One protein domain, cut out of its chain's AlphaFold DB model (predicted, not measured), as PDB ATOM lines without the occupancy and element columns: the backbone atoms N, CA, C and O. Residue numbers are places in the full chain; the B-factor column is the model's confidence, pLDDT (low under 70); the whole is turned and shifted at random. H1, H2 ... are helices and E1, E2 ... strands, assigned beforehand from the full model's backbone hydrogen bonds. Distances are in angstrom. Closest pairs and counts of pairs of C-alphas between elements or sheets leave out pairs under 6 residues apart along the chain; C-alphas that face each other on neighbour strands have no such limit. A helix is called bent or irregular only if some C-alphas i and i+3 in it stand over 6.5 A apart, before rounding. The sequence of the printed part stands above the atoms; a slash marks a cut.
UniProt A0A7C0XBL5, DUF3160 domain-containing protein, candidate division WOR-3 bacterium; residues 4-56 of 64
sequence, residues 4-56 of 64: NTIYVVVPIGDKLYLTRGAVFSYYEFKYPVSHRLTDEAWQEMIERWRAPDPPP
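This is residues 4 to 56 of the 64 residues of the protein "DUF3160 domain-containing protein" of candidate division WOR-3 bacterium (UniProt A0A7C0XBL5). A long, slender hairpin of two strands, E1 and E2, makes one end of a thin, extended rod, and at the other end lie one short helix, H1, and a long looping stretch, residues 25 to 38, that joins the hairpin to it. The tip of the hairpin, residues 11 to 16, sticks out free at its end, and at the other end residues 30 to 41 and 44 to 49, of the loop, the helix and the tail after it, stand free too, so the picture is of loosely joined parts and not of a packed globule. The printed part has 53 residues, with two named strands and one named helix in the order E1, E2, H1; the sheet has the order E1 - E2 and is antiparallel. The class is mixed, helices and strands, with 9 residues in the helix and 19 in the strands. The whole is extended, with a radius of gyration of the C-alphas of 17.2 A and spans of 55 by 19 by 18 A.

Start at the first printed residue, where E1 runs through residues 4 to 12; after a tight link of two residues the backbone returns as E2, residues 15 to 24. The two are antiparallel neighbours and form a hairpin, with 154 degrees between their N-to-C directions. Look along the pair for C-alphas that face each other: those of Asn 4 and Val 23 are 5.2 A apart, those of Val 8 and Thr 19 are 5.2 A apart, and those of Pro 11 and Leu 16 are 4.6 A apart. Near the open end of the hairpin you will find N 4 and O 23 at 2.8 A, within hydrogen-bond range, and near the turn N 12 and O 15 at 2.9 A, also within range. Beyond E2 a long link of 14 residues, 25 to 38, leads to H1, residues 39 to 47. E1 and H1 are apart, with no C-alpha of the one within 8 A of the other. In the backbone of H1, every O i to N i+4 pair is within hydrogen-bond range, and the helix is neither bent nor irregular.

Find C-alpha 4 at (23.823, -27.388, 41.959); from there E1, residues 4 to 12, runs 24.8 A to C-alpha 12 at (30.688, -4.203, 47.332). Pass Gly 13 and Asp 14 and pick up E2, residues 15 to 24, which covers 28.7 A from its first to its last C-alpha and is the longest strand by residues. Its last C-alpha, of Phe 24, is at (19.451, -28.021, 45.791). Go on through the link to C-alpha 39 at (12.234, -38.576, 51.057), where H1, residues 39 to 47, begins; it measures 12.4 A and ends at C-alpha 47, at (20.614, -43.081, 43.128).

The outline is a rod, and the two C-alphas farthest apart are those of Asp 14, in the turn of the hairpin, and Ser 34, in the long link, at 55.2 A. The C-alphas of the first and last printed residues, Asn 4 and Pro 56, are 16.1 A apart. The link E1 to E2 is tight and the link E2 to H1 is long; the C-alphas of its residues 25 to 38 lie 1 to 25 A from the mean of the C-alphas. The printed part runs from residue 4 to residue 56 of a full chain of 64 residues and has no cut. In this predicted model the mean pLDDT of the printed part is 94.8, and no printed residue is under 70.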
ATOM      1  N   ASN A   4      23.493 -28.245  43.087       93.56
ATOM      2  CA  ASN A   4      23.823 -27.388  41.959       93.56
ATOM      3  C   ASN A   4      24.650 -26.194  42.446       93.56
ATOM      4  O   ASN A   4      24.538 -25.755  43.593       93.56
ATOM      5  N   THR A   5      25.473 -25.641  41.559       95.00
ATOM      6  CA  THR A   5      26.193 -24.397  41.841       95.00
ATOM      7  C   THR A   5      25.326 -23.195  41.470       95.00
ATOM      8  O   THR A   5      24.788 -23.148  40.368       95.00
ATOM      9  N   ILE A   6      25.238 -22.205  42.359       95.31
ATOM     10  CA  ILE A   6      24.682 -20.883  42.051       95.31
ATOM     11  C   ILE A   6      25.806 -19.850  41.976       95.31
ATOM     12  O   ILE A   6      26.741 -19.878  42.781       95.31
ATOM     13  N   TYR A   7      25.689 -18.927  41.027       95.94
ATOM     14  CA  TYR A   7      26.567 -17.772  40.888       95.94
ATOM     15  C   TYR A   7      25.763 -16.491  41.093       95.94
ATOM     16  O   TYR A   7      24.682 -16.344  40.526       95.94
ATOM     17  N   VAL A   8      26.287 -15.565  41.895       96.50
ATOM     18  CA  VAL A   8      25.618 -14.289  42.192       96.50
ATOM     19  C   VAL A   8      26.625 -13.157  42.088       96.50
ATOM     20  O   VAL A   8      27.682 -13.203  42.722       96.50
ATOM     21  N   VAL A   9      26.289 -12.133  41.307       97.56
ATOM     22  CA  VAL A   9      27.058 -10.888  41.254       97.56
ATOM     23  C   VAL A   9      26.607  -9.986  42.397       97.56
ATOM     24  O   VAL A   9      25.431  -9.643  42.492       97.56
ATOM     25  N   VAL A  10      27.543  -9.604  43.263       97.62
ATOM     26  CA  VAL A  10      27.294  -8.775  44.445       97.62
ATOM     27  C   VAL A  10      28.108  -7.482  44.335       97.62
ATOM     28  O   VAL A  10      29.330  -7.553  44.178       97.62
ATOM     29  N   PRO A  11      27.479  -6.297  44.409       97.25
ATOM     30  CA  PRO A  11      28.206  -5.038  44.509       97.25
ATOM     31  C   PRO A  11      28.752  -4.849  45.930       97.25
ATOM     32  O   PRO A  11      28.006  -4.944  46.905       97.25
ATOM     33  N   ILE A  12      30.050  -4.568  46.059       96.94
ATOM     34  CA  ILE A  12      30.688  -4.203  47.332       96.94
ATOM     35  C   ILE A  12      31.536  -2.951  47.083       96.94
ATOM     36  O   ILE A  12      32.593  -3.012  46.451       96.94
ATOM     37  N   GLY A  13      31.044  -1.802  47.556       95.62
ATOM     38  CA  GLY A  13      31.569  -0.492  47.159       95.62
ATOM     39  C   GLY A  13      31.410  -0.266  45.651       95.62
ATOM     40  O   GLY A  13      30.405  -0.665  45.068       95.62
ATOM     41  N   ASP A  14      32.434   0.296  45.011       96.50
ATOM     42  CA  ASP A  14      32.446   0.578  43.565       96.50
ATOM     43  C   ASP A  14      32.870  -0.629  42.701       96.50
ATOM     44  O   ASP A  14      33.260  -0.478  41.542       96.50
ATOM     45  N   LYS A  15      32.856  -1.846  43.262       97.69
ATOM     46  CA  LYS A  15      33.303  -3.072  42.587       97.69
ATOM     47  C   LYS A  15      32.209  -4.135  42.575       97.69
ATOM     48  O   LYS A  15      31.442  -4.272  43.525       97.69
ATOM     49  N   LEU A  16      32.190  -4.931  41.506       98.06
ATOM     50  CA  LEU A  16      31.345  -6.117  41.382       98.06
ATOM     51  C   LEU A  16      32.146  -7.376  41.719       98.06
ATOM     52  O   LEU A  16      33.264  -7.555  41.237       98.06
ATOM     53  N   TYR A  17      31.546  -8.260  42.510       97.94
ATOM     54  CA  TYR A  17      32.134  -9.522  42.942       97.94
ATOM     55  C   TYR A  17      31.277 -10.681  42.455       97.94
ATOM     56  O   TYR A  17      30.071 -10.698  42.681       97.94
ATOM     57  N   LEU A  18      31.900 -11.674  41.825       97.44
ATOM     58  CA  LEU A  18      31.241 -12.941  41.534       97.44
ATOM     59  C   LEU A  18      31.379 -13.857  42.749       97.44
ATOM     60  O   LEU A  18      32.485 -14.244  43.126       97.44
ATOM     61  N   THR A  19      30.254 -14.210  43.350       96.81
ATOM     62  CA  THR A  19      30.187 -15.168  44.453       96.81
ATOM     63  C   THR A  19      29.641 -16.503  43.953       96.81
ATOM     64  O   THR A  19      28.929 -16.557  42.946       96.81
ATOM     65  N   ARG A  20      29.997 -17.590  44.644       96.50
ATOM     66  CA  ARG A  20      29.571 -18.956  44.332       96.50
ATOM     67  C   ARG A  20      28.980 -19.599  45.582       96.50
ATOM     68  O   ARG A  20      29.582 -19.514  46.649       96.50
ATOM     69  N   GLY A  21      27.852 -20.281  45.432       95.56
ATOM     70  CA  GLY A  21      27.218 -21.066  46.489       95.56
ATOM     71  C   GLY A  21      26.694 -22.407  45.980       95.56
ATOM     72  O   GLY A  21      26.791 -22.715  44.790       95.56
ATOM     73  N   ALA A  22      26.122 -23.190  46.892       95.50
ATOM     74  CA  ALA A  22      25.416 -24.425  46.577       95.50
ATOM     75  C   ALA A  22      23.908 -24.244  46.797       95.50
ATOM     76  O   ALA A  22      23.490 -23.615  47.768       95.50
ATOM     77  N   VAL A  23      23.105 -24.819  45.907       94.31
ATOM     78  CA  VAL A  23      21.641 -24.895  46.006       94.31
ATOM     79  C   VAL A  23      21.184 -26.316  45.692       94.31
ATOM     80  O   VAL A  23      21.896 -27.066  45.028       94.31
ATOM     81  N   PHE A  24      20.003 -26.715  46.155       92.00
ATOM     82  CA  PHE A  24      19.451 -28.021  45.791       92.00
ATOM     83  C   PHE A  24      18.987 -28.043  44.331       92.00
ATOM     84  O   PHE A  24      18.379 -27.089  43.848       92.00
ATOM     85  N   SER A  25      19.237 -29.157  43.641       92.31
ATOM     86  CA  SER A  25      18.631 -29.466  42.343       92.31
ATOM     87  C   SER A  25      17.098 -29.460  42.438       92.31
ATOM     88  O   SER A  25      16.551 -30.050  43.375       92.31
ATOM     89  N   TYR A  26      16.423 -28.860  41.456       93.00
ATOM     90  CA  TYR A  26      14.964 -28.738  41.400       93.00
ATOM     91  C   TYR A  26      14.365 -29.581  40.268       93.00
ATOM     92  O   TYR A  26      14.919 -29.627  39.171       93.00
ATOM     93  N   TYR A  27      13.218 -30.205  40.539       93.94
ATOM     94  CA  TYR A  27      12.500 -31.070  39.605       93.94
ATOM     95  C   TYR A  27      10.997 -30.811  39.697       93.94
ATOM     96  O   TYR A  27      10.461 -30.636  40.792       93.94
ATOM     97  N   GLU A  28      10.315 -30.837  38.553       95.06
ATOM     98  CA  GLU A  28       8.866 -30.659  38.449       95.06
ATOM     99  C   GLU A  28       8.292 -31.754  37.549       95.06
ATOM    100  O   GLU A  28       8.671 -31.882  36.386       95.06
ATOM    101  N   PHE A  29       7.405 -32.585  38.094       94.06
ATOM    102  CA  PHE A  29       6.811 -33.709  37.377       94.06
ATOM    103  C   PHE A  29       5.505 -34.153  38.042       94.06
ATOM    104  O   PHE A  29       5.252 -33.880  39.215       94.06
ATOM    105  N   LYS A  30       4.657 -34.860  37.289       93.69
ATOM    106  CA  LYS A  30       3.432 -35.463  37.834       93.69
ATOM    107  C   LYS A  30       3.781 -36.749  38.581       93.69
ATOM    108  O   LYS A  30       4.491 -37.594  38.042       93.69
ATOM    109  N   TYR A  31       3.215 -36.927  39.771       92.06
ATOM    110  CA  TYR A  31       3.336 -38.159  40.550       92.06
ATOM    111  C   TYR A  31       1.956 -38.591  41.078       92.06
ATOM    112  O   TYR A  31       1.146 -37.718  41.410       92.06
ATOM    113  N   PRO A  32       1.631 -39.898  41.129       93.88
ATOM    114  CA  PRO A  32       0.323 -40.358  41.595       93.88
ATOM    115  C   PRO A  32       0.036 -39.922  43.039       93.88
ATOM    116  O   PRO A  32       0.762 -40.297  43.947       93.88
ATOM    117  N   VAL A  33      -1.062 -39.198  43.283       89.56
ATOM    118  CA  VAL A  33      -1.438 -38.730  44.638       89.56
ATOM    119  C   VAL A  33      -1.680 -39.881  45.618       89.56
ATOM    120  O   VAL A  33      -1.392 -39.750  46.805       89.56
ATOM    121  N   SER A  34      -2.173 -41.025  45.133       93.94
ATOM    122  CA  SER A  34      -2.366 -42.229  45.951       93.94
ATOM    123  C   SER A  34      -1.054 -42.812  46.482       93.94
ATOM    124  O   SER A  34      -1.075 -43.631  47.395       93.94
ATOM    125  N   HIS A  35       0.082 -42.405  45.912       90.19
ATOM    126  CA  HIS A  35       1.413 -42.802  46.329       90.19
ATOM    127  C   HIS A  35       2.177 -41.534  46.717       90.19
ATOM    128  O   HIS A  35       2.755 -40.858  45.877       90.19
ATOM    129  N   ARG A  36       2.206 -41.186  48.004       92.38
ATOM    130  CA  ARG A  36       3.046 -40.073  48.462       92.38
ATOM    131  C   ARG A  36       4.517 -40.417  48.217       92.38
ATOM    132  O   ARG A  36       5.001 -41.407  48.754       92.38
ATOM    133  N   LEU A  37       5.224 -39.589  47.452       94.69
ATOM    134  CA  LEU A  37       6.675 -39.698  47.321       94.69
ATOM    135  C   LEU A  37       7.319 -39.277  48.649       94.69
ATOM    136  O   LEU A  37       7.173 -38.126  49.064       94.69
ATOM    137  N   THR A  38       7.950 -40.221  49.345       94.81
ATOM    138  CA  THR A  38       8.707 -39.938  50.574       94.81
ATOM    139  C   THR A  38      10.134 -39.523  50.239       94.81
ATOM    140  O   THR A  38      10.592 -39.699  49.107       94.81
ATOM    141  N   ASP A  39      10.845 -38.992  51.232       93.62
ATOM    142  CA  ASP A  39      12.234 -38.576  51.057       93.62
ATOM    143  C   ASP A  39      13.137 -39.769  50.704       93.62
ATOM    144  O   ASP A  39      13.971 -39.657  49.810       93.62
ATOM    145  N   GLU A  40      12.935 -40.935  51.324       95.94
ATOM    146  CA  GLU A  40      13.708 -42.154  51.046       95.94
ATOM    147  C   GLU A  40      13.479 -42.643  49.614       95.94
ATOM    148  O   GLU A  40      14.435 -42.912  48.887       95.94
ATOM    149  N   ALA A  41      12.213 -42.693  49.184       95.25
ATOM    150  CA  ALA A  41      11.853 -43.085  47.825       95.25
ATOM    151  C   ALA A  41      12.410 -42.099  46.783       95.25
ATOM    152  O   ALA A  41      12.848 -42.505  45.705       95.25
ATOM    153  N   TRP A  42      12.436 -40.801  47.103       94.50
ATOM    154  CA  TRP A  42      13.056 -39.782  46.259       94.50
ATOM    155  C   TRP A  42      14.573 -39.978  46.130       94.50
ATOM    156  O   TRP A  42      15.094 -39.936  45.014       94.50
ATOM    157  N   GLN A  43      15.285 -40.227  47.234       94.81
ATOM    158  CA  GLN A  43      16.732 -40.475  47.192       94.81
ATOM    159  C   GLN A  43      17.062 -41.755  46.413       94.81
ATOM    160  O   GLN A  43      17.920 -41.718  45.535       94.81
ATOM    161  N   GLU A  44      16.320 -42.846  46.630       96.06
ATOM    162  CA  GLU A  44      16.484 -44.101  45.880       96.06
ATOM    163  C   GLU A  44      16.264 -43.899  44.369       96.06
ATOM    164  O   GLU A  44      16.983 -44.460  43.537       96.06
ATOM    165  N   MET A  45      15.282 -43.075  43.986       95.38
ATOM    166  CA  MET A  45      15.019 -42.754  42.582       95.38
ATOM    167  C   MET A  45      16.186 -41.999  41.933       95.38
ATOM    168  O   MET A  45      16.525 -42.273  40.779       95.38
ATOM    169  N   ILE A  46      16.827 -41.090  42.671       94.25
ATOM    170  CA  ILE A  46      18.023 -40.369  42.217       94.25
ATOM    171  C   ILE A  46      19.220 -41.315  42.093       94.25
ATOM    172  O   ILE A  46      19.863 -41.337  41.047       94.25
ATOM    173  N   GLU A  47      19.493 -42.127  43.116       94.31
ATOM    174  CA  GLU A  47      20.614 -43.081  43.128       94.31
ATOM    175  C   GLU A  47      20.540 -44.088  41.971       94.31
ATOM    176  O   GLU A  47      21.559 -44.540  41.450       94.31
ATOM    177  N   ARG A  48      19.319 -44.413  41.533       96.25
ATOM    178  CA  ARG A  48      19.052 -45.290  40.387       96.25
ATOM    179  C   ARG A  48      19.007 -44.579  39.038       96.25
ATOM    180  O   ARG A  48      18.630 -45.225  38.060       96.25
ATOM    181  N   TRP A  49      19.348 -43.293  38.966       91.00
ATOM    182  CA  TRP A  49      19.296 -42.496  37.734       91.00
ATOM    183  C   TRP A  49      17.902 -42.479  37.085       91.00
ATOM    184  O   TRP A  49      17.764 -42.518  35.866       91.00
ATOM    185  N   ARG A  50      16.849 -42.461  37.912       94.50
ATOM    186  CA  ARG A  50      15.439 -42.400  37.483       94.50
ATOM    187  C   ARG A  50      14.775 -41.060  37.798       94.50
ATOM    188  O   ARG A  50      13.563 -40.932  37.638       94.50
ATOM    189  N   ALA A  51      15.541 -40.083  38.280       93.19
ATOM    190  CA  ALA A  51      15.040 -38.727  38.428       93.19
ATOM    191  C   ALA A  51      14.652 -38.167  37.044       93.19
ATOM    192  O   ALA A  51      15.350 -38.443  36.067       93.19
ATOM    193  N   PRO A  52      13.540 -37.422  36.937       94.31
ATOM    194  CA  PRO A  52      13.164 -36.772  35.687       94.31
ATOM    195  C   PRO A  52      14.159 -35.669  35.327       94.31
ATOM    196  O   PRO A  52      14.932 -35.221  36.172       94.31
ATOM    197  N   ASP A  53      14.102 -35.191  34.089       93.12
ATOM    198  CA  ASP A  53      14.896 -34.037  33.680       93.12
ATOM    199  C   ASP A  53      14.474 -32.762  34.440       93.12
ATOM    200  O   ASP A  53      13.313 -32.631  34.859       93.12
ATOM    201  N   PRO A  54      15.388 -31.788  34.609       93.31
ATOM    202  CA  PRO A  54      15.026 -30.464  35.090       93.31
ATOM    203  C   PRO A  54      13.939 -29.825  34.209       93.31
ATOM    204  O   PRO A  54      13.904 -30.058  32.997       93.31
ATOM    205  N   PRO A  55      13.065 -28.972  34.772       94.94
ATOM    206  CA  PRO A  55      11.993 -28.355  34.000       94.94
ATOM    207  C   PRO A  55      12.547 -27.519  32.833       94.94
ATOM    208  O   PRO A  55      13.497 -26.760  33.044       94.94
ATOM    209  N   PRO A  56      11.945 -27.552  31.628       94.56
ATOM    210  CA  PRO A  56      12.512 -26.895  30.443       94.56
ATOM    211  C   PRO A  56      12.773 -25.393  30.605       94.56
ATOM    212  O   PRO A  56      13.715 -24.852  30.034       94.56
TER     213      PRO A  56